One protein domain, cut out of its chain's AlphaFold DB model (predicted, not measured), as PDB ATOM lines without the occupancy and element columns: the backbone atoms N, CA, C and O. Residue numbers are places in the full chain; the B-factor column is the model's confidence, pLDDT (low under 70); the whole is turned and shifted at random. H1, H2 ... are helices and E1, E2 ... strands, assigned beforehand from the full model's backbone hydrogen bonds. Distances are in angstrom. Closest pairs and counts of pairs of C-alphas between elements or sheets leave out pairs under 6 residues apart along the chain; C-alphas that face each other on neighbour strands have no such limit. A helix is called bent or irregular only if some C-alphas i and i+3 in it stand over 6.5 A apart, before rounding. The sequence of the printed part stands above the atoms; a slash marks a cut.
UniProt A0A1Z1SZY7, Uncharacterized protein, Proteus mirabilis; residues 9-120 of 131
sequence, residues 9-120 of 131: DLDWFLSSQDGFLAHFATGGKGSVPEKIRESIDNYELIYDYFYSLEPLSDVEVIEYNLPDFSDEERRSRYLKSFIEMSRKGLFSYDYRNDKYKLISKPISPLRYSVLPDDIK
ATOM      1  N   ASP A   9       4.846  32.098   1.646       81.38
ATOM      2  CA  ASP A   9       5.194  33.476   1.306       81.38
ATOM      3  C   ASP A   9       4.629  33.808  -0.080       81.38
ATOM      4  O   ASP A   9       5.057  33.249  -1.090       81.38
ATOM      5  N   LEU A  10       3.608  34.658  -0.098       90.69
ATOM      6  CA  LEU A  10       2.907  35.101  -1.295       90.69
ATOM      7  C   LEU A  10       3.256  36.544  -1.633       90.69
ATOM      8  O   LEU A  10       3.292  37.404  -0.746       90.69
ATOM      9  N   ASP A  11       3.362  36.807  -2.931       94.81
ATOM     10  CA  ASP A  11       3.290  38.152  -3.486       94.81
ATOM     11  C   ASP A  11       1.872  38.440  -3.969       94.81
ATOM     12  O   ASP A  11       1.224  37.577  -4.570       94.81
ATOM     13  N   TRP A  12       1.391  39.662  -3.752       95.62
ATOM     14  CA  TRP A  12       0.108  40.126  -4.273       95.62
ATOM     15  C   TRP A  12       0.161  41.593  -4.706       95.62
ATOM     16  O   TRP A  12       1.071  42.342  -4.346       95.62
ATOM     17  N   PHE A  13      -0.823  42.004  -5.509       96.88
ATOM     18  CA  PHE A  13      -0.802  43.283  -6.215       96.88
ATOM     19  C   PHE A  13      -2.132  44.023  -6.108       96.88
ATOM     20  O   PHE A  13      -3.195  43.413  -5.981       96.88
ATOM     21  N   LEU A  14      -2.080  45.349  -6.210       95.38
ATOM     22  CA  LEU A  14      -3.269  46.195  -6.321       95.38
ATOM     23  C   LEU A  14      -2.966  47.500  -7.070       95.38
ATOM     24  O   LEU A  14      -1.812  47.829  -7.364       95.38
ATOM     25  N   SER A  15      -4.020  48.272  -7.313       95.62
ATOM     26  CA  SER A  15      -3.951  49.696  -7.629       95.62
ATOM     27  C   SER A  15      -4.461  50.528  -6.453       95.62
ATOM     28  O   SER A  15      -5.468  50.188  -5.834       95.62
ATOM     29  N   SER A  16      -3.820  51.658  -6.171       92.25
ATOM     30  CA  SER A  16      -4.419  52.719  -5.356       92.25
ATOM     31  C   SER A  16      -5.498  53.471  -6.145       92.25
ATOM     32  O   SER A  16      -5.572  53.349  -7.375       92.25
ATOM     33  N   GLN A  17      -6.313  54.280  -5.459       87.44
ATOM     34  CA  GLN A  17      -7.295  55.154  -6.119       87.44
ATOM     35  C   GLN A  17      -6.637  56.175  -7.053       87.44
ATOM     36  O   GLN A  17      -7.158  56.453  -8.130       87.44
ATOM     37  N   ASP A  18      -5.448  56.660  -6.689       89.56
ATOM     38  CA  ASP A  18      -4.651  57.588  -7.500       89.56
ATOM     39  C   ASP A  18      -3.935  56.896  -8.685       89.56
ATOM     40  O   ASP A  18      -3.111  57.494  -9.387       89.56
ATOM     41  N   GLY A  19      -4.226  55.610  -8.914       94.00
ATOM     42  CA  GLY A  19      -3.744  54.836 -10.053       94.00
ATOM     43  C   GLY A  19      -2.272  54.434  -9.966       94.00
ATOM     44  O   GLY A  19      -1.675  54.136 -11.003       94.00
ATOM     45  N   PHE A  20      -1.669  54.460  -8.775       96.50
ATOM     46  CA  PHE A  20      -0.357  53.855  -8.536       96.50
ATOM     47  C   PHE A  20      -0.508  52.355  -8.305       96.50
ATOM     48  O   PHE A  20      -1.464  51.919  -7.670       96.50
ATOM     49  N   LEU A  21       0.454  51.577  -8.789       97.62
ATOM     50  CA  LEU A  21       0.450  50.126  -8.659       97.62
ATOM     51  C   LEU A  21       1.449  49.687  -7.593       97.62
ATOM     52  O   LEU A  21       2.544  50.251  -7.485       97.62
ATOM     53  N   ALA A  22       1.068  48.686  -6.807       97.69
ATOM     54  CA  ALA A  22       1.885  48.200  -5.707       97.69
ATOM     55  C   ALA A  22       1.963  46.675  -5.680       97.69
ATOM     56  O   ALA A  22       1.017  45.981  -6.050       97.69
ATOM     57  N   HIS A  23       3.116  46.206  -5.223       98.25
ATOM     58  CA  HIS A  23       3.475  44.828  -4.943       98.25
ATOM     59  C   HIS A  23       3.642  44.666  -3.429       98.25
ATOM     60  O   HIS A  23       4.240  45.526  -2.775       98.25
ATOM     61  N   PHE A  24       3.167  43.556  -2.884       96.94
ATOM     62  CA  PHE A  24       3.235  43.239  -1.465       96.94
ATOM     63  C   PHE A  24       3.719  41.807  -1.274       96.94
ATOM     64  O   PHE A  24       3.021  40.878  -1.668       96.94
ATOM     65  N   ALA A  25       4.855  41.644  -0.600       95.81
ATOM     66  CA  ALA A  25       5.315  40.354  -0.101       95.81
ATOM     67  C   ALA A  25       4.751  40.126   1.308       95.81
ATOM     68  O   ALA A  25       4.892  40.971   2.200       95.81
ATOM     69  N   THR A  26       4.073  39.000   1.513       93.50
ATOM     70  CA  THR A  26       3.426  38.663   2.794       93.50
ATOM     71  C   THR A  26       4.421  38.215   3.865       93.50
ATOM     72  O   THR A  26       4.072  38.212   5.047       93.50
ATOM     73  N   GLY A  27       5.633  37.789   3.505       87.81
ATOM     74  CA  GLY A  27       6.584  37.187   4.444       87.81
ATOM     75  C   GLY A  27       6.003  35.962   5.164       87.81
ATOM     76  O   GLY A  27       6.344  35.711   6.325       87.81
ATOM     77  N   GLY A  28       5.041  35.277   4.530       86.00
ATOM     78  CA  GLY A  28       4.260  34.166   5.090       86.00
ATOM     79  C   GLY A  28       3.335  34.529   6.264       86.00
ATOM     80  O   GLY A  28       2.876  33.642   6.980       86.00
ATOM     81  N   LYS A  29       3.109  35.822   6.541       86.94
ATOM     82  CA  LYS A  29       2.292  36.293   7.685       86.94
ATOM     83  C   LYS A  29       1.335  37.434   7.352       86.94
ATOM     84  O   LYS A  29       0.384  37.675   8.092       86.94
ATOM     85  N   GLY A  30       1.615  38.173   6.285       87.31
ATOM     86  CA  GLY A  30       0.842  39.325   5.865       87.31
ATOM     87  C   GLY A  30      -0.533  38.924   5.365       87.31
ATOM     88  O   GLY A  30      -0.684  38.001   4.571       87.31
ATOM     89  N   SER A  31      -1.556  39.649   5.811       88.12
ATOM     90  CA  SER A  31      -2.916  39.432   5.332       88.12
ATOM     91  C   SER A  31      -3.035  39.803   3.855       88.12
ATOM     92  O   SER A  31      -2.549  40.862   3.445       88.12
ATOM     93  N   VAL A  32      -3.756  38.981   3.095       90.56
ATOM     94  CA  VAL A  32      -4.157  39.264   1.713       90.56
ATOM     95  C   VAL A  32      -5.658  39.600   1.695       90.56
ATOM     96  O   VAL A  32      -6.454  38.836   2.259       90.56
ATOM     97  N   PRO A  33      -6.081  40.719   1.075       89.56
ATOM     98  CA  PRO A  33      -7.494  41.074   0.947       89.56
ATOM     99  C   PRO A  33      -8.347  39.923   0.395       89.56
ATOM    100  O   PRO A  33      -7.952  39.255  -0.556       89.56
ATOM    101  N   GLU A  34      -9.535  39.703   0.970       87.44
ATOM    102  CA  GLU A  34     -10.446  38.613   0.572       87.44
ATOM    103  C   GLU A  34     -10.733  38.610  -0.929       87.44
ATOM    104  O   GLU A  34     -10.583  37.580  -1.573       87.44
ATOM    105  N   LYS A  35     -10.974  39.789  -1.506       86.50
ATOM    106  CA  LYS A  35     -11.232  39.958  -2.938       86.50
ATOM    107  C   LYS A  35     -10.115  39.440  -3.853       86.50
ATOM    108  O   LYS A  35     -10.386  39.048  -4.980       86.50
ATOM    109  N   ILE A  36      -8.864  39.431  -3.387       88.62
ATOM    110  CA  ILE A  36      -7.737  38.843  -4.132       88.62
ATOM    111  C   ILE A  36      -7.723  37.315  -3.961       88.62
ATOM    112  O   ILE A  36      -7.379  36.591  -4.887       88.62
ATOM    113  N   ARG A  37      -8.149  36.814  -2.797       88.62
ATOM    114  CA  ARG A  37      -8.211  35.378  -2.472       88.62
ATOM    115  C   ARG A  37      -9.391  34.643  -3.126       88.62
ATOM    116  O   ARG A  37      -9.393  33.414  -3.168       88.62
ATOM    117  N   GLU A  38     -10.386  35.373  -3.627       89.31
ATOM    118  CA  GLU A  38     -11.611  34.825  -4.229       89.31
ATOM    119  C   GLU A  38     -11.378  34.066  -5.548       89.31
ATOM    120  O   GLU A  38     -12.165  33.180  -5.880       89.31
ATOM    121  N   SER A  39     -10.313  34.371  -6.300       91.31
ATOM    122  CA  SER A  39     -10.049  33.759  -7.610       91.31
ATOM    123  C   SER A  39      -8.558  33.511  -7.834       91.31
ATOM    124  O   SER A  39      -7.780  34.452  -7.977       91.31
ATOM    125  N   ILE A  40      -8.178  32.230  -7.896       90.25
ATOM    126  CA  ILE A  40      -6.803  31.801  -8.198       90.25
ATOM    127  C   ILE A  40      -6.435  32.190  -9.635       90.25
ATOM    128  O   ILE A  40      -5.385  32.781  -9.835       90.25
ATOM    129  N   ASP A  41      -7.327  31.973 -10.603       93.62
ATOM    130  CA  ASP A  41      -7.075  32.325 -12.008       93.62
ATOM    131  C   ASP A  41      -6.760  33.823 -12.182       93.62
ATOM    132  O   ASP A  41      -5.825  34.194 -12.891       93.62
ATOM    133  N   ASN A  42      -7.508  34.703 -11.501       95.25
ATOM    134  CA  ASN A  42      -7.230  36.140 -11.533       95.25
ATOM    135  C   ASN A  42      -5.900  36.471 -10.848       95.25
ATOM    136  O   ASN A  42      -5.159  37.326 -11.329       95.25
ATOM    137  N   TYR A  43      -5.613  35.819  -9.719       94.69
ATOM    138  CA  TYR A  43      -4.351  35.979  -9.009       94.69
ATOM    139  C   TYR A  43      -3.157  35.604  -9.897       94.69
ATOM    140  O   TYR A  43      -2.249  36.417 -10.052       94.69
ATOM    141  N   GLU A  44      -3.185  34.421 -10.517       94.81
ATOM    142  CA  GLU A  44      -2.120  33.918 -11.389       94.81
ATOM    143  C   GLU A  44      -1.931  34.824 -12.608       94.81
ATOM    144  O   GLU A  44      -0.806  35.208 -12.915       94.81
ATOM    145  N   LEU A  45      -3.023  35.272 -13.241       96.69
ATOM    146  CA  LEU A  45      -2.943  36.184 -14.384       96.69
ATOM    147  C   LEU A  45      -2.296  37.531 -14.018       96.69
ATOM    148  O   LEU A  45      -1.472  38.054 -14.771       96.69
ATOM    149  N   ILE A  46      -2.650  38.103 -12.862       97.50
ATOM    150  CA  ILE A  46      -2.038  39.346 -12.368       97.50
ATOM    151  C   ILE A  46      -0.560  39.120 -12.028       97.50
ATOM    152  O   ILE A  46       0.282  39.958 -12.366       97.50
ATOM    153  N   TYR A  47      -0.253  38.009 -11.357       96.75
ATOM    154  CA  TYR A  47       1.103  37.633 -10.978       96.75
ATOM    155  C   TYR A  47       1.993  37.512 -12.218       96.75
ATOM    156  O   TYR A  47       2.989  38.230 -12.326       96.75
ATOM    157  N   ASP A  48       1.585  36.697 -13.191       97.56
ATOM    158  CA  ASP A  48       2.311  36.477 -14.440       97.56
ATOM    159  C   ASP A  48       2.497  37.779 -15.218       97.56
ATOM    160  O   ASP A  48       3.596  38.067 -15.702       97.56
ATOM    161  N   TYR A  49       1.454  38.614 -15.290       98.25
ATOM    162  CA  TYR A  49       1.540  39.918 -15.937       98.25
ATOM    163  C   TYR A  49       2.661  40.767 -15.334       98.25
ATOM    164  O   TYR A  49       3.583  41.152 -16.056       98.25
ATOM    165  N   PHE A  50       2.632  41.031 -14.024       98.00
ATOM    166  CA  PHE A  50       3.631  41.898 -13.397       98.00
ATOM    167  C   PHE A  50       5.027  41.279 -13.395       98.00
ATOM    168  O   PHE A  50       6.006  42.003 -13.580       98.00
ATOM    169  N   TYR A  51       5.145  39.960 -13.243       97.06
ATOM    170  CA  TYR A  51       6.437  39.281 -13.304       97.06
ATOM    171  C   TYR A  51       7.046  39.287 -14.710       97.06
ATOM    172  O   TYR A  51       8.272  39.376 -14.818       97.06
ATOM    173  N   SER A  52       6.224  39.297 -15.764       97.44
ATOM    174  CA  SER A  52       6.674  39.365 -17.162       97.44
ATOM    175  C   SER A  52       7.108  40.757 -17.637       97.44
ATOM    176  O   SER A  52       7.710  40.869 -18.705       97.44
ATOM    177  N   LEU A  53       6.814  41.823 -16.880       97.50
ATOM    178  CA  LEU A  53       7.170  43.179 -17.296       97.50
ATOM    179  C   LEU A  53       8.687  43.385 -17.344       97.50
ATOM    180  O   LEU A  53       9.422  43.040 -16.416       97.50
ATOM    181  N   GLU A  54       9.132  44.058 -18.399       97.31
ATOM    182  CA  GLU A  54      10.503  44.541 -18.504       97.31
ATOM    183  C   GLU A  54      10.747  45.734 -17.555       97.31
ATOM    184  O   GLU A  54       9.838  46.536 -17.305       97.31
ATOM    185  N   PRO A  55      11.975  45.903 -17.032       96.81
ATOM    186  CA  PRO A  55      12.364  47.089 -16.274       96.81
ATOM    187  C   PRO A  55      12.097  48.395 -17.041       96.81
ATOM    188  O   PRO A  55      12.517  48.552 -18.185       96.81
ATOM    189  N   LEU A  56      11.456  49.363 -16.381       93.25
ATOM    190  CA  LEU A  56      11.069  50.661 -16.952       93.25
ATOM    191  C   LEU A  56      11.501  51.875 -16.117       93.25
ATOM    192  O   LEU A  56      11.400  53.007 -16.582       93.25
ATOM    193  N   SER A  57      11.964  51.658 -14.884       94.69
ATOM    194  CA  SER A  57      12.283  52.726 -13.939       94.69
ATOM    195  C   SER A  57      13.539  52.424 -13.128       94.69
ATOM    196  O   SER A  57      13.781  51.287 -12.723       94.69
ATOM    197  N   ASP A  58      14.286  53.475 -12.789       98.12
ATOM    198  CA  ASP A  58      15.209  53.448 -11.653       98.12
ATOM    199  C   ASP A  58      14.440  53.320 -10.329       98.12
ATOM    200  O   ASP A  58      13.220  53.520 -10.274       98.12
ATOM    201  N   VAL A  59      15.152  52.982  -9.251       98.44
ATOM    202  CA  VAL A  59      14.553  52.629  -7.956       98.44
ATOM    203  C   VAL A  59      15.178  53.424  -6.818       98.44
ATOM    204  O   VAL A  59      16.398  53.552  -6.735       98.44
ATOM    205  N   GLU A  60      14.330  53.893  -5.903       98.50
ATOM    206  CA  GLU A  60      14.715  54.424  -4.596       98.50
ATOM    207  C   GLU A  60      14.419  53.375  -3.515       98.50
ATOM    208  O   GLU A  60      13.300  52.863  -3.428       98.50
ATOM    209  N   VAL A  61      15.416  53.060  -2.684       98.38
ATOM    210  CA  VAL A  61      15.262  52.188  -1.509       98.38
ATOM    211  C   VAL A  61      14.936  53.042  -0.288       98.38
ATOM    212  O   VAL A  61      15.565  54.069  -0.044       98.38
ATOM    213  N   ILE A  62      13.956  52.608   0.501       98.12
ATOM    214  CA  ILE A  62      13.498  53.319   1.692       98.12
ATOM    215  C   ILE A  62      14.300  52.842   2.906       98.12
ATOM    216  O   ILE A  62      13.851  51.995   3.676       98.12
ATOM    217  N   GLU A  63      15.507  53.390   3.068       96.31
ATOM    218  CA  GLU A  63      16.494  52.922   4.061       96.31
ATOM    219  C   GLU A  63      15.934  52.846   5.492       96.31
ATOM    220  O   GLU A  63      16.180  51.878   6.204       96.31
ATOM    221  N   TYR A  64      15.114  53.816   5.912       95.62
ATOM    222  CA  TYR A  64      14.554  53.853   7.271       95.62
ATOM    223  C   TYR A  64      13.492  52.769   7.548       95.62
ATOM    224  O   TYR A  64      13.115  52.569   8.704       95.62
ATOM    225  N   ASN A  65      12.982  52.090   6.513       95.94
ATOM    226  CA  ASN A  65      12.038  50.977   6.648       95.94
ATOM    227  C   ASN A  65      12.718  49.605   6.591       95.94
ATOM    228  O   ASN A  65      12.049  48.594   6.834       95.94
ATOM    229  N   LEU A  66      14.015  49.555   6.277       94.50
ATOM    230  CA  LEU A  66      14.763  48.310   6.202       94.50
ATOM    231  C   LEU A  66      15.005  47.716   7.597       94.50
ATOM    232  O   LEU A  66      15.100  48.451   8.582       94.50
ATOM    233  N   PRO A  67      15.103  46.382   7.710       91.75
ATOM    234  CA  PRO A  67      15.618  45.756   8.919       91.75
ATOM    235  C   PRO A  67      17.129  45.987   9.050       91.75
ATOM    236  O   PRO A  67      17.815  46.308   8.079       91.75
ATOM    237  N   ASP A  68      17.658  45.720  10.240       93.00
ATOM    238  CA  ASP A  68      19.100  45.654  10.438       93.00
ATOM    239  C   ASP A  68      19.672  44.399   9.766       93.00
ATOM    240  O   ASP A  68      19.176  43.282   9.950       93.00
ATOM    241  N   PHE A  69      20.753  44.575   9.007       93.81
ATOM    242  CA  PHE A  69      21.489  43.481   8.379       93.81
ATOM    243  C   PHE A  69      22.876  43.349   9.003       93.81
ATOM    244  O   PHE A  69      23.527  44.338   9.320       93.81
ATOM    245  N   SER A  70      23.354  42.112   9.145       92.06
ATOM    246  CA  SER A  70      24.715  41.845   9.626       92.06
ATOM    247  C   SER A  70      25.798  42.161   8.595       92.06
ATOM    248  O   SER A  70      26.959  42.311   8.965       92.06
ATOM    249  N   ASP A  71      25.432  42.201   7.312       94.81
ATOM    250  CA  ASP A  71      26.338  42.376   6.180       94.81
ATOM    251  C   ASP A  71      25.577  42.806   4.912       94.81
ATOM    252  O   ASP A  71      24.360  42.621   4.784       94.81
ATOM    253  N   GLU A  72      26.324  43.357   3.951       95.12
ATOM    254  CA  GLU A  72      25.791  43.825   2.666       95.12
ATOM    255  C   GLU A  72      25.265  42.691   1.775       95.12
ATOM    256  O   GLU A  72      24.408  42.926   0.923       95.12
ATOM    257  N   GLU A  73      25.725  41.449   1.952       96.12
ATOM    258  CA  GLU A  73      25.273  40.318   1.136       96.12
ATOM    259  C   GLU A  73      23.831  39.934   1.488       96.12
ATOM    260  O   GLU A  73      22.995  39.717   0.607       96.12
ATOM    261  N   ARG A  74      23.499  39.879   2.782       93.75
ATOM    262  CA  ARG A  74      22.127  39.672   3.261       93.75
ATOM    263  C   ARG A  74      21.224  40.831   2.876       93.75
ATOM    264  O   ARG A  74      20.117  40.577   2.404       93.75
ATOM    265  N   ARG A  75      21.709  42.071   3.009       96.38
ATOM    266  CA  ARG A  75      20.985  43.266   2.553       96.38
ATOM    267  C   ARG A  75      20.653  43.175   1.063       96.38
ATOM    268  O   ARG A  75      19.500  43.327   0.674       96.38
ATOM    269  N   SER A  76      21.646  42.850   0.238       96.69
ATOM    270  CA  SER A  76      21.488  42.734  -1.216       96.69
ATOM    271  C   SER A  76      20.539  41.605  -1.615       96.69
ATOM    272  O   SER A  76      19.703  41.789  -2.497       96.69
ATOM    273  N   ARG A  77      20.632  40.440  -0.956       95.19
ATOM    274  CA  ARG A  77      19.710  39.317  -1.189       95.19
ATOM    275  C   ARG A  77      18.277  39.670  -0.823       95.19
ATOM    276  O   ARG A  77      17.383  39.377  -1.607       95.19
ATOM    277  N   TYR A  78      18.081  40.311   0.326       95.38
ATOM    278  CA  TYR A  78      16.769  40.768   0.763       95.38
ATOM    279  C   TYR A  78      16.156  41.763  -0.227       95.38
ATOM    280  O   TYR A  78      15.024  41.584  -0.652       95.38
ATOM    281  N   LEU A  79      16.913  42.783  -0.641       97.62
ATOM    282  CA  LEU A  79      16.408  43.845  -1.514       97.62
ATOM    283  C   LEU A  79      16.119  43.394  -2.950       97.62
ATOM    284  O   LEU A  79      15.448  44.121  -3.682       97.62
ATOM    285  N   LYS A  80      16.635  42.235  -3.378       97.19
ATOM    286  CA  LYS A  80      16.628  41.814  -4.784       97.19
ATOM    287  C   LYS A  80      15.223  41.804  -5.398       97.19
ATOM    288  O   LYS A  80      15.039  42.430  -6.439       97.19
ATOM    289  N   SER A  81      14.256  41.137  -4.765       94.88
ATOM    290  CA  SER A  81      12.879  41.033  -5.280       94.88
ATOM    291  C   SER A  81      12.148  42.378  -5.235       94.88
ATOM    292  O   SER A  81      11.495  42.762  -6.203       94.88
ATOM    293  N   PHE A  82      12.326  43.155  -4.161       98.06
ATOM    294  CA  PHE A  82      11.698  44.474  -4.032       98.06
ATOM    295  C   PHE A  82      12.183  45.446  -5.113       98.06
ATOM    296  O   PHE A  82      11.368  46.072  -5.795       98.06
ATOM    297  N   ILE A  83      13.502  45.509  -5.332       98.44
ATOM    298  CA  ILE A  83      14.103  46.321  -6.397       98.44
ATOM    299  C   ILE A  83      13.628  45.844  -7.768       98.44
ATOM    300  O   ILE A  83      13.348  46.679  -8.625       98.44
ATOM    301  N   GLU A  84      13.523  44.534  -7.995       98.25
ATOM    302  CA  GLU A  84      13.016  43.998  -9.260       98.25
ATOM    303  C   GLU A  84      11.592  44.489  -9.553       98.25
ATOM    304  O   GLU A  84      11.345  45.026 -10.633       98.25
ATOM    305  N   MET A  85      10.680  44.402  -8.583       98.44
ATOM    306  CA  MET A  85       9.303  44.884  -8.747       98.44
ATOM    307  C   MET A  85       9.237  46.404  -8.925       98.44
ATOM    308  O   MET A  85       8.513  46.907  -9.785       98.44
ATOM    309  N   SER A  86      10.046  47.162  -8.181       98.62
ATOM    310  CA  SER A  86      10.108  48.614  -8.352       98.62
ATOM    311  C   SER A  86      10.714  49.048  -9.678       98.62
ATOM    312  O   SER A  86      10.275  50.051 -10.235       98.62
ATOM    313  N   ARG A  87      11.638  48.276 -10.257       98.44
ATOM    314  CA  ARG A  87      12.121  48.532 -11.620       98.44
ATOM    315  C   ARG A  87      11.017  48.392 -12.659       98.44
ATOM    316  O   ARG A  87      11.050  49.107 -13.654       98.44
ATOM    317  N   LYS A  88      10.025  47.538 -12.410       98.38
ATOM    318  CA  LYS A  88       8.816  47.365 -13.235       98.38
ATOM    319  C   LYS A  88       7.738  48.420 -12.935       98.38
ATOM    320  O   LYS A  88       6.607  48.308 -13.393       98.38
ATOM    321  N   GLY A  89       8.072  49.461 -12.167       98.12
ATOM    322  CA  GLY A  89       7.180  50.584 -11.889       98.12
ATOM    323  C   GLY A  89       6.252  50.396 -10.686       98.12
ATOM    324  O   GLY A  89       5.310  51.180 -10.558       98.12
ATOM    325  N   LEU A  90       6.500  49.411  -9.812       98.38
ATOM    326  CA  LEU A  90       5.646  49.088  -8.660       98.38
ATOM    327  C   LEU A  90       6.215  49.583  -7.325       98.38
ATOM    328  O   LEU A  90       7.388  49.380  -7.005       98.38
ATOM    329  N   PHE A  91       5.370  50.166  -6.480       98.38
ATOM    330  CA  PHE A  91       5.730  50.387  -5.077       98.38
ATOM    331  C   PHE A  91       5.781  49.035  -4.366       98.38
ATOM    332  O   PHE A  91       4.798  48.303  -4.392       98.38
ATOM    333  N   SER A  92       6.922  48.679  -3.778       98.25
ATOM    334  CA  SER A  92       7.157  47.323  -3.284       98.25
ATOM    335  C   SER A  92       7.231  47.296  -1.763       98.25
ATOM    336  O   SER A  92       8.074  47.968  -1.156       98.25
ATOM    337  N   TYR A  93       6.327  46.538  -1.151       97.50
ATOM    338  CA  TYR A  93       6.117  46.471   0.289       97.50
ATOM    339  C   TYR A  93       6.463  45.091   0.838       97.50
ATOM    340  O   TYR A  93       6.217  44.079   0.189       97.50
ATOM    341  N   ASP A  94       6.963  45.063   2.070       96.44
ATOM    342  CA  ASP A  94       7.181  43.841   2.844       96.44
ATOM    343  C   ASP A  94       6.353  43.871   4.129       96.44
ATOM    344  O   ASP A  94       6.215  44.927   4.761       96.44
ATOM    345  N   TYR A  95       5.814  42.726   4.538       94.38
ATOM    346  CA  TYR A  95       5.087  42.600   5.793       94.38
ATOM    347  C   TYR A  95       6.043  42.416   6.974       94.38
ATOM    348  O   TYR A  95       6.691  41.382   7.137       94.38
ATOM    349  N   ARG A  96       6.111  43.416   7.858       88.94
ATOM    350  CA  ARG A  96       6.945  43.384   9.067       88.94
ATOM    351  C   ARG A  96       6.322  44.154  10.217       88.94
ATOM    352  O   ARG A  96       5.867  45.284  10.047       88.94
ATOM    353  N   ASN A  97       6.460  43.613  11.427       88.06
ATOM    354  CA  ASN A  97       5.950  44.222  12.662       88.06
ATOM    355  C   ASN A  97       4.456  44.560  12.531       88.06
ATOM    356  O   ASN A  97       4.053  45.708  12.720       88.06
ATOM    357  N   ASP A  98       3.684  43.552  12.122       89.44
ATOM    358  CA  ASP A  98       2.225  43.573  11.985       89.44
ATOM    359  C   ASP A  98       1.665  44.565  10.950       89.44
ATOM    360  O   ASP A  98       0.481  44.899  10.973       89.44
ATOM    361  N   LYS A  99       2.500  45.038  10.017       93.69
ATOM    362  CA  LYS A  99       2.076  45.915   8.919       93.69
ATOM    363  C   LYS A  99       2.957  45.792   7.683       93.69
ATOM    364  O   LYS A  99       4.132  45.446   7.773       93.69
ATOM    365  N   TYR A 100       2.415  46.173   6.535       94.88
ATOM    366  CA  TYR A 100       3.210  46.359   5.326       94.88
ATOM    367  C   TYR A 100       4.016  47.658   5.400       94.88
ATOM    368  O   TYR A 100       3.506  48.707   5.802       94.88
ATOM    369  N   LYS A 101       5.292  47.594   5.015       96.00
ATOM    370  CA  LYS A 101       6.206  48.738   4.951       96.00
ATOM    371  C   LYS A 101       6.782  48.861   3.553       96.00
ATOM    372  O   LYS A 101       7.213  47.866   2.984       96.00
ATOM    373  N   LEU A 102       6.825  50.084   3.030       97.50
ATOM    374  CA  LEU A 102       7.436  50.361   1.733       97.50
ATOM    375  C   LEU A 102       8.947  50.128   1.825       97.50
ATOM    376  O   LEU A 102       9.610  50.779   2.634       97.50
ATOM    377  N   ILE A 103       9.472  49.227   0.997       98.25
ATOM    378  CA  ILE A 103      10.895  48.863   0.948       98.25
ATOM    379  C   ILE A 103      11.595  49.572  -0.202       98.25
ATOM    380  O   ILE A 103      12.695  50.101  -0.034       98.25
ATOM    381  N   SER A 104      10.946  49.628  -1.360       98.56
ATOM    382  CA  SER A 104      11.453  50.340  -2.525       98.56
ATOM    383  C   SER A 104      10.320  50.915  -3.356       98.56
ATOM    384  O   SER A 104       9.195  50.410  -3.344       98.56
ATOM    385  N   LYS A 105      10.619  51.982  -4.094       98.44
ATOM    386  CA  LYS A 105       9.673  52.610  -5.014       98.44
ATOM    387  C   LYS A 105      10.339  52.972  -6.344       98.44
ATOM    388  O   LYS A 105      11.541  53.249  -6.374       98.44
ATOM    389  N   PRO A 106       9.570  52.994  -7.439       98.31
ATOM    390  CA  PRO A 106      10.037  53.499  -8.719       98.31
ATOM    391  C   PRO A 106      10.237  55.015  -8.667       98.31
ATOM    392  O   PRO A 106       9.448  55.739  -8.060       98.31
ATOM    393  N   ILE A 107      11.241  55.505  -9.388       98.19
ATOM    394  CA  ILE A 107      11.351  56.928  -9.733       98.19
ATOM    395  C   ILE A 107      10.270  57.327 -10.753       98.19
ATOM    396  O   ILE A 107       9.712  58.419 -10.666       98.19
ATOM    397  N   SER A 108       9.941  56.433 -11.693       97.25
ATOM    398  CA  SER A 108       8.895  56.587 -12.714       97.25
ATOM    399  C   SER A 108       7.824  55.497 -12.552       97.25
ATOM    400  O   SER A 108       7.984  54.394 -13.075       97.25
ATOM    401  N   PRO A 109       6.738  55.758 -11.801       97.31
ATOM    402  CA  PRO A 109       5.729  54.744 -11.497       97.31
ATOM    403  C   PRO A 109       4.901  54.307 -12.710       97.31
ATOM    404  O   PRO A 109       4.438  55.150 -13.485       97.31
ATOM    405  N   LEU A 110       4.627  53.001 -12.806       97.19
ATOM    406  CA  LEU A 110       3.623  52.459 -13.721       97.19
ATOM    407  C   LEU A 110       2.226  52.869 -13.233       97.19
ATOM    408  O   LEU A 110       1.961  52.945 -12.029       97.19
ATOM    409  N   ARG A 111       1.328  53.162 -14.175       96.69
ATOM    410  CA  ARG A 111      -0.012  53.676 -13.881       96.69
ATOM    411  C   ARG A 111      -1.089  52.670 -14.240       96.69
ATOM    412  O   ARG A 111      -1.037  52.057 -15.300       96.69
ATOM    413  N   TYR A 112      -2.138  52.610 -13.428       97.25
ATOM    414  CA  TYR A 112      -3.343  51.837 -13.734       97.25
ATOM    415  C   TYR A 112      -3.898  52.138 -15.135       97.25
ATOM    416  O   TYR A 112      -4.319  51.239 -15.856       97.25
ATOM    417  N   SER A 113      -3.858  53.405 -15.564       96.81
ATOM    418  CA  SER A 113      -4.383  53.829 -16.867       96.81
ATOM    419  C   SER A 113      -3.718  53.139 -18.061       96.81
ATOM    420  O   SER A 113      -4.379  52.978 -19.089       96.81
ATOM    421  N   VAL A 114      -2.462  52.696 -17.929       96.12
ATOM    422  CA  VAL A 114      -1.715  52.021 -19.003       96.12
ATOM    423  C   VAL A 114      -1.801  50.497 -18.941       96.12
ATOM    424  O   VAL A 114      -1.282  49.833 -19.834       96.12
ATOM    425  N   LEU A 115      -2.461  49.938 -17.921       97.56
ATOM    426  CA  LEU A 115      -2.677  48.497 -17.847       97.56
ATOM    427  C   LEU A 115      -3.567  48.011 -19.007       97.56
ATOM    428  O   LEU A 115      -4.487  48.734 -19.414       97.56
ATOM    429  N   PRO A 116      -3.327  46.795 -19.520       97.69
ATOM    430  CA  PRO A 116      -4.252  46.096 -20.407       97.69
ATOM    431  C   PRO A 116      -5.660  45.945 -19.802       97.69
ATOM    432  O   PRO A 116      -5.823  45.916 -18.581       97.69
ATOM    433  N   ASP A 117      -6.688  45.880 -20.653       97.62
ATOM    434  CA  ASP A 117      -8.093  45.866 -20.211       97.62
ATOM    435  C   ASP A 117      -8.471  44.596 -19.433       97.62
ATOM    436  O   ASP A 117      -9.277  44.661 -18.504       97.62
ATOM    437  N   ASP A 118      -7.861  43.461 -19.769       96.31
ATOM    438  CA  ASP A 118      -7.987  42.203 -19.031       96.31
ATOM    439  C   ASP A 118      -7.455  42.338 -17.599       96.31
ATOM    440  O   ASP A 118      -8.162  41.983 -16.658       96.31
ATOM    441  N   ILE A 119      -6.284  42.956 -17.408       97.94
ATOM    442  CA  ILE A 119      -5.725  43.220 -16.073       97.94
ATOM    443  C   ILE A 119      -6.566  44.248 -15.307       97.94
ATOM    444  O   ILE A 119      -6.864  44.051 -14.129       97.94
ATOM    445  N   LYS A 120      -7.004  45.332 -15.963       96.81
ATOM    446  CA  LYS A 120      -7.891  46.342 -15.352       96.81
ATOM    447  C   LYS A 120      -9.199  45.741 -14.845       96.81
ATOM    448  O   LYS A 120      -9.711  46.184 -13.821       96.81
TER     449      LYS A 120
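AT A GLANCE: This is residues 9 to 120 of the 131 residues of an uncharacterized protein of Proteus mirabilis (UniProt A0A1Z1SZY7). A strongly twisted wall of five strands has two helices over one face: H3 crosses E5 with its residues 79 to 87, and H2 packs at the E1 edge, beside short H1 and H4. The 112 printed residues hold four named helices and five named strands, in the order E1 E2 H1 H2 E3 H3 E4 E5 H4; the mixed sheet runs E1 E2 E4 E5 E3. The class is mixed, helices and strands; the whole is compact, radius of gyration of the C-alphas 13.9 A, spanning 44 by 29 by 23 A.

IN THESE COORDINATES: E1 is residues 11 to 15, from C-alpha (3.290, 38.152, -3.486); E2 21 to 25; E4 91 to 96; E5 99 to 106, 20.8 A; E3 59 to 61. H3 is residues 72 to 87, 20.3 A, irregular, with C-alphas 78 and 81 7.2 A apart; H2 is 40 to 52, 17.9 A; H1 is 34 to 37; H4 is 117 to 120, ending at C-alpha 120 at (-7.891, 46.342, -15.352).

HOW THE PARTS SIT: E2 and E4 are parallel, N 23 and O 91 2.8 A apart. Hairpins E1 and E2 (N 12 and O 24, 2.9 A) and E4 and E5 (N 92 and O 104, 2.9 A) are antiparallel, as are E5 and E3 (N 60 and O 105, 2.9 A). H3 lies over E5, height over the sheet 8.0 A, across the strands at 65 degrees on the local plane; their closest C-alphas, Ser 86 and Pro 106, are 4.9 A apart. H2 is on the sheet, closest to E1 at C-alphas Tyr 47 and Trp 12, 7.2 A. H1 and H2 only just touch, only at the corner, with 3 pairs of C-alphas within 8 A; H4 and H2 only just touch, also with 3. Every O i to N i+4 pair is within hydrogen-bond range in H2, 10 of 12 in H3; H1 and H4 are too short for one.

THE WHOLE: The farthest C-alphas, Ser 70 and Asp 117, are 44.5 A apart. The printed part has no cut, no link is long, and no printed residue is under 70.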